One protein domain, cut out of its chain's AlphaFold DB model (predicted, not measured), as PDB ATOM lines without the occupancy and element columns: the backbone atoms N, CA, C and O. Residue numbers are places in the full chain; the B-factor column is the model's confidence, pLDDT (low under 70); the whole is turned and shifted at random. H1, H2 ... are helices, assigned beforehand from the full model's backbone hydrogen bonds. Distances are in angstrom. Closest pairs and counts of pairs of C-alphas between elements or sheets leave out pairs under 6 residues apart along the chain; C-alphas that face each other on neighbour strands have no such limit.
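This is residues 27 to 100 and 124 to 131 of the 131 residues of the protein "Venom protein" of Hadrurus spadix (UniProt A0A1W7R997). Six short helices are joined by few contacts, with H4 nearest the middle, H1 and H2 packed on it at steep angles on one side, and H3 and H5 on the other side, where they meet near their last residues in a wide corner. H6 is set off at the far end beyond H1, and residues 51 to 57, of which 55 to 57 belong to H3, stick out. The printed part has 82 residues, with six named helices in the order H1 to H6 and no named strand: all helix. It is only just compact, close to loose, with a radius of gyration of the C-alphas of 13.9 A and spans of 39 by 32 by 22 A.

The longest helix, H3, is residues 55 to 68, 20.0 A from first to last C-alpha, beginning at C-alpha 55 at (-18.140, 9.871, 19.790). H4 is residues 72 to 80, 12.4 A, and H2 is residues 39 to 50, 16.1 A. H5 is residues 88 to 97, 14.0 A, and H1 is residues 28 to 35, 10.5 A, from C-alpha 28 at (-13.104, 33.982, 31.261). H6 is residues 124 to 129, 9.5 A, ending at C-alpha 129 at (-19.809, 33.519, 41.656).

H3 touches H5 with residues 63 to 68 alone; the closest C-alphas, of Cys 67 and Cys 97, are 5.6 A apart. These two run opposite ways at 38 degrees, only just a steep tilt. H3 only just touches H4, with 3 pairs of C-alphas within 8 A, from residues 61 to 65 alone; the closest C-alphas, of Glu 65 and Leu 72, are 5.9 A apart, and the lines stand at 71 degrees, only just about perpendicular. H4, the hub, also touches H2, closest at the C-alphas of Lys 43 and Ile 73, 6.6 A, at a steep tilt of 63 degrees, opposite ways. H4 touches H1 at the C-alphas of Cys 35 and Cys 80, 4.8 A, at a steep tilt of 58 degrees, opposite ways. H6 is close to H1 but not clearly touching, with the C-alphas of Phe 33 and Tyr 126 6.7 A apart. H4 and H5 are apart. Every O i to N i+4 pair is within hydrogen-bond range in H1, H2, H3, H4 and H5; in H6 it is 0 of 2, with 2 of 3 O i to N i+3 pairs within range.

The two C-alphas farthest apart, of Cys 67 and Ile 131, are 40.0 A apart. Residues 101 to 123 are not printed, and C-alphas 100 and 124 are 33.9 A apart across this cut. The links H1 to H2, H2 to H3 and H3 to H4 are tight, and H4 to H5 is short. The mean pLDDT of the printed part is 78.1; 17 residues are under 70, namely 82 to 88, 90 to 91, 94 to 95, 98 to 100 and 129 to 131.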
ATOM      1  N   THR A  27     -16.420  31.585  28.383       76.38
ATOM      2  CA  THR A  27     -15.973  32.879  28.937       76.38
ATOM      3  C   THR A  27     -14.834  32.756  29.962       76.38
ATOM      4  O   THR A  27     -14.650  31.715  30.595       76.38
ATOM      5  N   GLU A  28     -14.133  33.866  30.217       75.38
ATOM      6  CA  GLU A  28     -13.104  33.982  31.261       75.38
ATOM      7  C   GLU A  28     -13.587  33.463  32.627       75.38
ATOM      8  O   GLU A  28     -12.900  32.673  33.270       75.38
ATOM      9  N   LYS A  29     -14.821  33.794  33.035       77.88
ATOM     10  CA  LYS A  29     -15.407  33.322  34.304       77.88
ATOM     11  C   LYS A  29     -15.564  31.803  34.365       77.88
ATOM     12  O   LYS A  29     -15.414  31.217  35.438       77.88
ATOM     13  N   HIS A  30     -15.865  31.157  33.238       82.94
ATOM     14  CA  HIS A  30     -15.917  29.697  33.172       82.94
ATOM     15  C   HIS A  30     -14.531  29.102  33.423       82.94
ATOM     16  O   HIS A  30     -14.401  28.183  34.230       82.94
ATOM     17  N   TRP A  31     -13.496  29.666  32.803       81.38
ATOM     18  CA  TRP A  31     -12.116  29.240  33.018       81.38
ATOM     19  C   TRP A  31     -11.641  29.482  34.448       81.38
ATOM     20  O   TRP A  31     -11.091  28.573  35.067       81.38
ATOM     21  N   GLU A  32     -11.919  30.648  35.030       82.38
ATOM     22  CA  GLU A  32     -11.609  30.919  36.438       82.38
ATOM     23  C   GLU A  32     -12.309  29.935  37.378       82.38
ATOM     24  O   GLU A  32     -11.714  29.437  38.340       82.38
ATOM     25  N   PHE A  33     -13.562  29.589  37.077       85.31
ATOM     26  CA  PHE A  33     -14.269  28.570  37.832       85.31
ATOM     27  C   PHE A  33     -13.575  27.215  37.731       85.31
ATOM     28  O   PHE A  33     -13.221  26.675  38.778       85.31
ATOM     29  N   ILE A  34     -13.335  26.704  36.515       86.12
ATOM     30  CA  ILE A  34     -12.640  25.429  36.261       86.12
ATOM     31  C   ILE A  34     -11.312  25.393  37.024       86.12
ATOM     32  O   ILE A  34     -11.060  24.461  37.788       86.12
ATOM     33  N   CYS A  35     -10.496  26.435  36.871       84.69
ATOM     34  CA  CYS A  35      -9.137  26.480  37.396       84.69
ATOM     35  C   CYS A  35      -9.052  26.730  38.904       84.69
ATOM     36  O   CYS A  35      -8.051  26.383  39.527       84.69
ATOM     37  N   SER A  36     -10.112  27.253  39.525       85.12
ATOM     38  CA  SER A  36     -10.213  27.353  40.987       85.12
ATOM     39  C   SER A  36     -10.674  26.056  41.664       85.12
ATOM     40  O   SER A  36     -10.724  25.992  42.896       85.12
ATOM     41  N   ARG A  37     -11.077  25.023  40.905       87.69
ATOM     42  CA  ARG A  37     -11.615  23.786  41.485       87.69
ATOM     43  C   ARG A  37     -10.506  22.833  41.939       87.69
ATOM     44  O   ARG A  37      -9.548  22.596  41.206       87.69
ATOM     45  N   PRO A  38     -10.676  22.156  43.091       89.31
ATOM     46  CA  PRO A  38      -9.808  21.041  43.446       89.31
ATOM     47  C   PRO A  38     -10.048  19.854  42.497       89.31
ATOM     48  O   PRO A  38     -11.165  19.647  42.010       89.31
ATOM     49  N   ARG A  39      -9.029  19.006  42.305       89.12
ATOM     50  CA  ARG A  39      -9.055  17.839  41.398       89.12
ATOM     51  C   ARG A  39     -10.344  16.997  41.447       89.12
ATOM     52  O   ARG A  39     -10.862  16.668  40.381       89.12
ATOM     53  N   PRO A  40     -10.936  16.653  42.614       91.69
ATOM     54  CA  PRO A  40     -12.177  15.871  42.648       91.69
ATOM     55  C   PRO A  40     -13.372  16.580  41.998       91.69
ATOM     56  O   PRO A  40     -14.247  15.924  41.436       91.69
ATOM     57  N   LYS A  41     -13.427  17.913  42.082       89.38
ATOM     58  CA  LYS A  41     -14.478  18.740  41.476       89.38
ATOM     59  C   LYS A  41     -14.233  18.927  39.984       89.38
ATOM     60  O   LYS A  41     -15.162  18.747  39.205       89.38
ATOM     61  N   LEU A  42     -12.980  19.150  39.592       89.56
ATOM     62  CA  LEU A  42     -12.588  19.178  38.186       89.56
ATOM     63  C   LEU A  42     -12.916  17.852  37.480       89.56
ATOM     64  O   LEU A  42     -13.522  17.850  36.415       89.56
ATOM     65  N   LYS A  43     -12.635  16.711  38.124       91.69
ATOM     66  CA  LYS A  43     -13.011  15.384  37.610       91.69
ATOM     67  C   LYS A  43     -14.519  15.246  37.392       91.69
ATOM     68  O   LYS A  43     -14.940  14.661  36.402       91.69
ATOM     69  N   LYS A  44     -15.345  15.775  38.304       91.75
ATOM     70  CA  LYS A  44     -16.811  15.755  38.149       91.75
ATOM     71  C   LYS A  44     -17.271  16.596  36.958       91.75
ATOM     72  O   LYS A  44     -18.143  16.141  36.225       91.75
ATOM     73  N   LEU A  45     -16.679  17.774  36.757       89.50
ATOM     74  CA  LEU A  45     -16.974  18.634  35.606       89.50
ATOM     75  C   LEU A  45     -16.587  17.952  34.291       89.50
ATOM     76  O   LEU A  45     -17.420  17.861  33.397       89.50
ATOM     77  N   LEU A  46     -15.381  17.384  34.211       89.56
ATOM     78  CA  LEU A  46     -14.926  16.646  33.029       89.56
ATOM     79  C   LEU A  46     -15.793  15.419  32.742       89.56
ATOM     80  O   LEU A  46     -16.151  15.180  31.598       89.56
ATOM     81  N   ASN A  47     -16.202  14.672  33.768       91.56
ATOM     82  CA  ASN A  47     -17.116  13.548  33.575       91.56
ATOM     83  C   ASN A  47     -18.495  14.000  33.065       91.56
ATOM     84  O   ASN A  47     -19.074  13.324  32.223       91.56
ATOM     85  N   CYS A  48     -19.025  15.123  33.567       89.75
ATOM     86  CA  CYS A  48     -20.272  15.701  33.056       89.75
ATOM     87  C   CYS A  48     -20.134  16.091  31.582       89.75
ATOM     88  O   CYS A  48     -21.027  15.809  30.789       89.75
ATOM     89  N   TYR A  49     -19.012  16.722  31.242       87.38
ATOM     90  CA  TYR A  49     -18.694  17.166  29.897       87.38
ATOM     91  C   TYR A  49     -18.604  15.989  28.917       87.38
ATOM     92  O   TYR A  49     -19.385  15.912  27.975       87.38
ATOM     93  N   LEU A  50     -17.737  15.016  29.207       87.31
ATOM     94  CA  LEU A  50     -17.511  13.847  28.353       87.31
ATOM     95  C   LEU A  50     -18.765  12.976  28.185       87.31
ATOM     96  O   LEU A  50     -18.937  12.349  27.150       87.31
ATOM     97  N   ALA A  51     -19.670  12.945  29.167       88.50
ATOM     98  CA  ALA A  51     -20.929  12.204  29.052       88.50
ATOM     99  C   ALA A  51     -21.933  12.824  28.059       88.50
ATOM    100  O   ALA A  51     -22.931  12.188  27.729       88.50
ATOM    101  N   LYS A  52     -21.705  14.072  27.637       84.19
ATOM    102  CA  LYS A  52     -22.568  14.822  26.715       84.19
ATOM    103  C   LYS A  52     -21.935  15.050  25.345       84.19
ATOM    104  O   LYS A  52     -22.602  15.586  24.465       84.19
ATOM    105  N   GLU A  53     -20.665  14.694  25.194       82.19
ATOM    106  CA  GLU A  53     -19.946  14.820  23.935       82.19
ATOM    107  C   GLU A  53     -20.297  13.694  22.964       82.19
ATOM    108  O   GLU A  53     -20.739  12.612  23.360       82.19
ATOM    109  N   ASN A  54     -20.109  13.966  21.675       81.81
ATOM    110  CA  ASN A  54     -20.279  12.959  20.634       81.81
ATOM    111  C   ASN A  54     -19.055  12.021  20.560       81.81
ATOM    112  O   ASN A  54     -17.986  12.306  21.104       81.81
ATOM    113  N   GLU A  55     -19.207  10.879  19.886       82.25
ATOM    114  CA  GLU A  55     -18.140   9.871  19.790       82.25
ATOM    115  C   GLU A  55     -16.866  10.413  19.122       82.25
ATOM    116  O   GLU A  55     -15.763  10.108  19.571       82.25
ATOM    117  N   GLU A  56     -17.008  11.280  18.118       78.00
ATOM    118  CA  GLU A  56     -15.885  11.896  17.404       78.00
ATOM    119  C   GLU A  56     -15.007  12.756  18.332       78.00
ATOM    120  O   GLU A  56     -13.778  12.634  18.345       78.00
ATOM    121  N   MET A  57     -15.629  13.595  19.163       78.56
ATOM    122  CA  MET A  57     -14.932  14.414  20.152       78.56
ATOM    123  C   MET A  57     -14.290  13.549  21.235       78.56
ATOM    124  O   MET A  57     -13.151  13.800  21.638       78.56
ATOM    125  N   LEU A  58     -14.956  12.475  21.666       83.56
ATOM    126  CA  LEU A  58     -14.365  11.510  22.594       83.56
ATOM    127  C   LEU A  58     -13.110  10.840  22.013       83.56
ATOM    128  O   LEU A  58     -12.128  10.646  22.732       83.56
ATOM    129  N   GLU A  59     -13.103  10.507  20.723       83.00
ATOM    130  CA  GLU A  59     -11.919   9.975  20.043       83.00
ATOM    131  C   GLU A  59     -10.801  11.009  19.901       83.00
ATOM    132  O   GLU A  59      -9.628  10.674  20.089       83.00
ATOM    133  N   LYS A  60     -11.134  12.277  19.629       80.75
ATOM    134  CA  LYS A  60     -10.169  13.389  19.660       80.75
ATOM    135  C   LYS A  60      -9.497  13.495  21.034       80.75
ATOM    136  O   LYS A  60      -8.270  13.521  21.103       80.75
ATOM    137  N   TYR A  61     -10.258  13.424  22.128       82.88
ATOM    138  CA  TYR A  61      -9.680  13.439  23.476       82.88
ATOM    139  C   TYR A  61      -8.814  12.215  23.786       82.88
ATOM    140  O   TYR A  61      -7.750  12.370  24.378       82.88
ATOM    141  N   LYS A  62      -9.199  11.012  23.344       85.56
ATOM    142  CA  LYS A  62      -8.349   9.815  23.501       85.56
ATOM    143  C   LYS A  62      -7.020   9.948  22.756       85.56
ATOM    144  O   LYS A  62      -5.982   9.552  23.281       85.56
ATOM    145  N   ARG A  63      -7.039  10.512  21.543       83.62
ATOM    146  CA  ARG A  63      -5.817  10.795  20.771       83.62
ATOM    147  C   ARG A  63      -4.935  11.818  21.477       83.62
ATOM    148  O   ARG A  63      -3.730  11.605  21.561       83.62
ATOM    149  N   LEU A  64      -5.535  12.863  22.040       81.62
ATOM    150  CA  LEU A  64      -4.825  13.853  22.843       81.62
ATOM    151  C   LEU A  64      -4.154  13.216  24.070       81.62
ATOM    152  O   LEU A  64      -2.971  13.455  24.306       81.62
ATOM    153  N   GLU A  65      -4.874  12.383  24.827       86.12
ATOM    154  CA  GLU A  65      -4.315  11.674  25.988       86.12
ATOM    155  C   GLU A  65      -3.141  10.768  25.595       86.12
ATOM    156  O   GLU A  65      -2.120  10.737  26.288       86.12
ATOM    157  N   ALA A  66      -3.266  10.060  24.467       86.44
ATOM    158  CA  ALA A  66      -2.210   9.210  23.931       86.44
ATOM    159  C   ALA A  66      -0.991  10.022  23.463       86.44
ATOM    160  O   ALA A  66       0.139   9.644  23.760       86.44
ATOM    161  N   CYS A  67      -1.211  11.145  22.775       84.25
ATOM    162  CA  CYS A  67      -0.144  11.997  22.253       84.25
ATOM    163  C   CYS A  67       0.645  12.678  23.376       84.25
ATOM    164  O   CYS A  67       1.872  12.612  23.405       84.25
ATOM    165  N   MET A  68      -0.061  13.243  24.358       81.94
ATOM    166  CA  MET A  68       0.549  13.891  25.524       81.94
ATOM    167  C   MET A  68       1.073  12.888  26.559       81.94
ATOM    168  O   MET A  68       1.747  13.288  27.511       81.94
ATOM    169  N   ASN A  69       0.739  11.599  26.413       88.19
ATOM    170  CA  ASN A  69       1.003  10.533  27.380       88.19
ATOM    171  C   ASN A  69       0.548  10.902  28.810       88.19
ATOM    172  O   ASN A  69       1.242  10.660  29.802       88.19
ATOM    173  N   LYS A  70      -0.617  11.551  28.914       85.62
ATOM    174  CA  LYS A  70      -1.191  12.073  30.163       85.62
ATOM    175  C   LYS A  70      -2.718  12.003  30.114       85.62
ATOM    176  O   LYS A  70      -3.298  12.232  29.058       85.62
ATOM    177  N   PRO A  71      -3.393  11.758  31.250       89.62
ATOM    178  CA  PRO A  71      -4.849  11.800  31.295       89.62
ATOM    179  C   PRO A  71      -5.362  13.237  31.137       89.62
ATOM    180  O   PRO A  71      -4.743  14.181  31.637       89.62
ATOM    181  N   LEU A  72      -6.547  13.399  30.548       85.75
ATOM    182  CA  LEU A  72      -7.159  14.687  30.209       85.75
ATOM    183  C   LEU A  72      -7.251  15.632  31.410       85.75
ATOM    184  O   LEU A  72      -7.008  16.828  31.294       85.75
ATOM    185  N   ILE A  73      -7.536  15.097  32.599       88.38
ATOM    186  CA  ILE A  73      -7.572  15.894  33.831       88.38
ATOM    187  C   ILE A  73      -6.225  16.548  34.156       88.38
ATOM    188  O   ILE A  73      -6.213  17.675  34.636       88.38
ATOM    189  N   MET A  74      -5.104  15.871  33.895       86.50
ATOM    190  CA  MET A  74      -3.776  16.446  34.113       86.50
ATOM    191  C   MET A  74      -3.450  17.497  33.063       86.50
ATOM    192  O   MET A  74      -2.869  18.518  33.410       86.50
ATOM    193  N   ILE A  75      -3.877  17.277  31.819       82.62
ATOM    194  CA  ILE A  75      -3.752  18.269  30.749       82.62
ATOM    195  C   ILE A  75      -4.473  19.556  31.178       82.62
ATOM    196  O   ILE A  75      -3.857  20.614  31.242       82.62
ATOM    197  N   VAL A  76      -5.740  19.464  31.597       84.31
ATOM    198  CA  VAL A  76      -6.527  20.624  32.062       84.31
ATOM    199  C   VAL A  76      -5.930  21.280  33.315       84.31
ATOM    200  O   VAL A  76      -5.911  22.504  33.417       84.31
ATOM    201  N   GLU A  77      -5.413  20.505  34.271       82.75
ATOM    202  CA  GLU A  77      -4.713  21.059  35.440       82.75
ATOM    203  C   GLU A  77      -3.444  21.834  35.057       82.75
ATOM    204  O   GLU A  77      -3.155  22.853  35.682       82.75
ATOM    205  N   GLU A  78      -2.692  21.370  34.054       77.12
ATOM    206  CA  GLU A  78      -1.504  22.061  33.539       77.12
ATOM    207  C   GLU A  78      -1.877  23.391  32.875       77.12
ATOM    208  O   GLU A  78      -1.220  24.395  33.136       77.12
ATOM    209  N   PHE A  79      -2.991  23.443  32.138       75.38
ATOM    210  CA  PHE A  79      -3.541  24.705  31.626       75.38
ATOM    211  C   PHE A  79      -3.984  25.665  32.729       75.38
ATOM    212  O   PHE A  79      -3.801  26.875  32.624       75.38
ATOM    213  N   CYS A  80      -4.574  25.138  33.799       75.50
ATOM    214  CA  CYS A  80      -5.114  25.960  34.876       75.50
ATOM    215  C   CYS A  80      -4.057  26.563  35.805       75.50
ATOM    216  O   CYS A  80      -4.351  27.485  36.572       75.50
ATOM    217  N   ARG A  81      -2.822  26.064  35.761       70.69
ATOM    218  CA  ARG A  81      -1.716  26.616  36.539       70.69
ATOM    219  C   ARG A  81      -1.216  27.899  35.871       70.69
ATOM    220  O   ARG A  81      -0.370  27.864  34.986       70.69
ATOM    221  N   ARG A  82      -1.702  29.047  36.365       53.56
ATOM    222  CA  ARG A  82      -1.257  30.400  35.959       53.56
ATOM    223  C   ARG A  82       0.266  30.620  36.096       53.56
ATOM    224  O   ARG A  82       0.804  31.461  35.387       53.56
ATOM    225  N   ASP A  83       0.954  29.849  36.946       47.00
ATOM    226  CA  ASP A  83       2.408  29.950  37.176       47.00
ATOM    227  C   ASP A  83       3.259  29.066  36.250       47.00
ATOM    228  O   ASP A  83       4.469  29.267  36.133       47.00
ATOM    229  N   THR A  84       2.657  28.092  35.566       47.06
ATOM    230  CA  THR A  84       3.336  27.381  34.484       47.06
ATOM    231  C   THR A  84       3.034  28.123  33.200       47.06
ATOM    232  O   THR A  84       2.091  27.804  32.480       47.06
ATOM    233  N   THR A  85       3.870  29.104  32.862       53.22
ATOM    234  CA  THR A  85       4.131  29.343  31.443       53.22
ATOM    235  C   THR A  85       4.575  28.005  30.877       53.22
ATOM    236  O   THR A  85       5.727  27.621  31.085       53.22
ATOM    237  N   LEU A  86       3.650  27.281  30.228       56.06
ATOM    238  CA  LEU A  86       3.999  26.153  29.375       56.06
ATOM    239  C   LEU A  86       5.184  26.624  28.547       56.06
ATOM    240  O   LEU A  86       5.111  27.696  27.926       56.06
ATOM    241  N   SER A  87       6.285  25.882  28.612       63.38
ATOM    242  CA  SER A  87       7.430  26.188  27.777       63.38
ATOM    243  C   SER A  87       6.960  26.224  26.328       63.38
ATOM    244  O   SER A  87       6.000  25.546  25.956       63.38
ATOM    245  N   GLN A  88       7.622  27.016  25.489       64.88
ATOM    246  CA  GLN A  88       7.264  27.090  24.074       64.88
ATOM    247  C   GLN A  88       7.162  25.687  23.441       64.88
ATOM    248  O   GLN A  88       6.215  25.412  22.719       64.88
ATOM    249  N   LYS A  89       8.051  24.764  23.831       70.12
ATOM    250  CA  LYS A  89       8.016  23.361  23.401       70.12
ATOM    251  C   LYS A  89       6.774  22.599  23.858       70.12
ATOM    252  O   LYS A  89       6.284  21.763  23.117       70.12
ATOM    253  N   GLU A  90       6.284  22.836  25.073       65.88
ATOM    254  CA  GLU A  90       5.058  22.193  25.565       65.88
ATOM    255  C   GLU A  90       3.821  22.732  24.854       65.88
ATOM    256  O   GLU A  90       2.906  21.961  24.586       65.88
ATOM    257  N   ARG A  91       3.812  24.025  24.506       67.25
ATOM    258  CA  ARG A  91       2.750  24.612  23.679       67.25
ATOM    259  C   ARG A  91       2.768  24.041  22.270       67.25
ATOM    260  O   ARG A  91       1.751  23.532  21.836       67.25
ATOM    261  N   GLU A  92       3.928  24.034  21.617       70.25
ATOM    262  CA  GLU A  92       4.102  23.447  20.282       70.25
ATOM    263  C   GLU A  92       3.738  21.956  20.278       70.25
ATOM    264  O   GLU A  92       3.066  21.475  19.373       70.25
ATOM    265  N   HIS A  93       4.140  21.206  21.308       73.88
ATOM    266  CA  HIS A  93       3.800  19.791  21.428       73.88
ATOM    267  C   HIS A  93       2.302  19.575  21.628       73.88
ATOM    268  O   HIS A  93       1.720  18.691  21.007       73.88
ATOM    269  N   LEU A  94       1.671  20.401  22.459       69.62
ATOM    270  CA  LEU A  94       0.234  20.378  22.636       69.62
ATOM    271  C   LEU A  94      -0.485  20.750  21.335       69.62
ATOM    272  O   LEU A  94      -1.376  20.012  20.954       69.62
ATOM    273  N   GLU A  95      -0.099  21.823  20.645       68.50
ATOM    274  CA  GLU A  95      -0.671  22.236  19.354       68.50
ATOM    275  C   GLU A  95      -0.529  21.139  18.293       68.50
ATOM    276  O   GLU A  95      -1.479  20.877  17.566       68.50
ATOM    277  N   LEU A  96       0.605  20.431  18.253       74.19
ATOM    278  CA  LEU A  96       0.801  19.249  17.405       74.19
ATOM    279  C   LEU A  96      -0.096  18.075  17.822       74.19
ATOM    280  O   LEU A  96      -0.642  17.378  16.976       74.19
ATOM    281  N   CYS A  97      -0.271  17.839  19.122       73.75
ATOM    282  CA  CYS A  97      -1.184  16.807  19.616       73.75
ATOM    283  C   CYS A  97      -2.657  17.162  19.387       73.75
ATOM    284  O   CYS A  97      -3.498  16.273  19.248       73.75
ATOM    285  N   PHE A  98      -2.956  18.459  19.367       67.62
ATOM    286  CA  PHE A  98      -4.255  19.031  19.073       67.62
ATOM    287  C   PHE A  98      -4.451  19.311  17.592       67.62
ATOM    288  O   PHE A  98      -5.543  19.765  17.278       67.62
ATOM    289  N   SER A  99      -3.467  19.083  16.705       56.81
ATOM    290  CA  SER A  99      -3.569  19.449  15.291       56.81
ATOM    291  C   SER A  99      -4.629  18.583  14.620       56.81
ATOM    292  O   SER A  99      -4.367  17.517  14.061       56.81
ATOM    293  N   VAL A 100      -5.861  19.046  14.770       52.12
ATOM    294  CA  VAL A 100      -7.028  18.699  13.994       52.12
ATOM    295  C   VAL A 100      -6.680  19.055  12.552       52.12
ATOM    296  O   VAL A 100      -6.104  20.116  12.301       52.12
ATOM    297  N   SER A 124     -23.807  24.291  41.420       83.50
ATOM    298  CA  SER A 124     -24.302  25.209  42.452       83.50
ATOM    299  C   SER A 124     -23.243  26.184  42.977       83.50
ATOM    300  O   SER A 124     -23.596  27.247  43.479       83.50
ATOM    301  N   GLU A 125     -21.956  25.835  42.892       81.19
ATOM    302  CA  GLU A 125     -20.859  26.700  43.318       81.19
ATOM    303  C   GLU A 125     -20.579  27.798  42.291       81.19
ATOM    304  O   GLU A 125     -20.308  28.927  42.689       81.19
ATOM    305  N   TYR A 126     -20.725  27.511  40.992       80.06
ATOM    306  CA  TYR A 126     -20.590  28.529  39.948       80.06
ATOM    307  C   TYR A 126     -21.680  29.599  40.060       80.06
ATOM    308  O   TYR A 126     -21.411  30.794  39.954       80.06
ATOM    309  N   LYS A 127     -22.912  29.188  40.390       75.56
ATOM    310  CA  LYS A 127     -24.035  30.116  40.612       75.56
ATOM    311  C   LYS A 127     -23.756  31.154  41.701       75.56
ATOM    312  O   LYS A 127     -24.279  32.254  41.606       75.56
ATOM    313  N   LYS A 128     -22.924  30.834  42.699       72.50
ATOM    314  CA  LYS A 128     -22.540  31.769  43.772       72.50
ATOM    315  C   LYS A 128     -21.541  32.838  43.319       72.50
ATOM    316  O   LYS A 128     -21.455  33.866  43.967       72.50
ATOM    317  N   ILE A 129     -20.800  32.591  42.236       66.94
ATOM    318  CA  ILE A 129     -19.809  33.519  41.656       66.94
ATOM    319  C   ILE A 129     -20.482  34.520  40.698       66.94
ATOM    320  O   ILE A 129     -19.936  35.578  40.400       66.94
ATOM    321  N   ARG A 130     -21.683  34.191  40.198       57.94
ATOM    322  CA  ARG A 130     -22.466  35.035  39.280       57.94
ATOM    323  C   ARG A 130     -23.275  36.135  39.992       57.94
ATOM    324  O   ARG A 130     -23.823  36.984  39.292       57.94
ATOM    325  N   ILE A 131     -23.377  36.093  41.325       47.56
ATOM    326  CA  ILE A 131     -24.139  37.041  42.166       47.56
ATOM    327  C   ILE A 131     -23.226  38.164  42.647       47.56
ATOM    328  O   ILE A 131     -22.113  37.836  43.113       47.56
TER     329      ILE A 131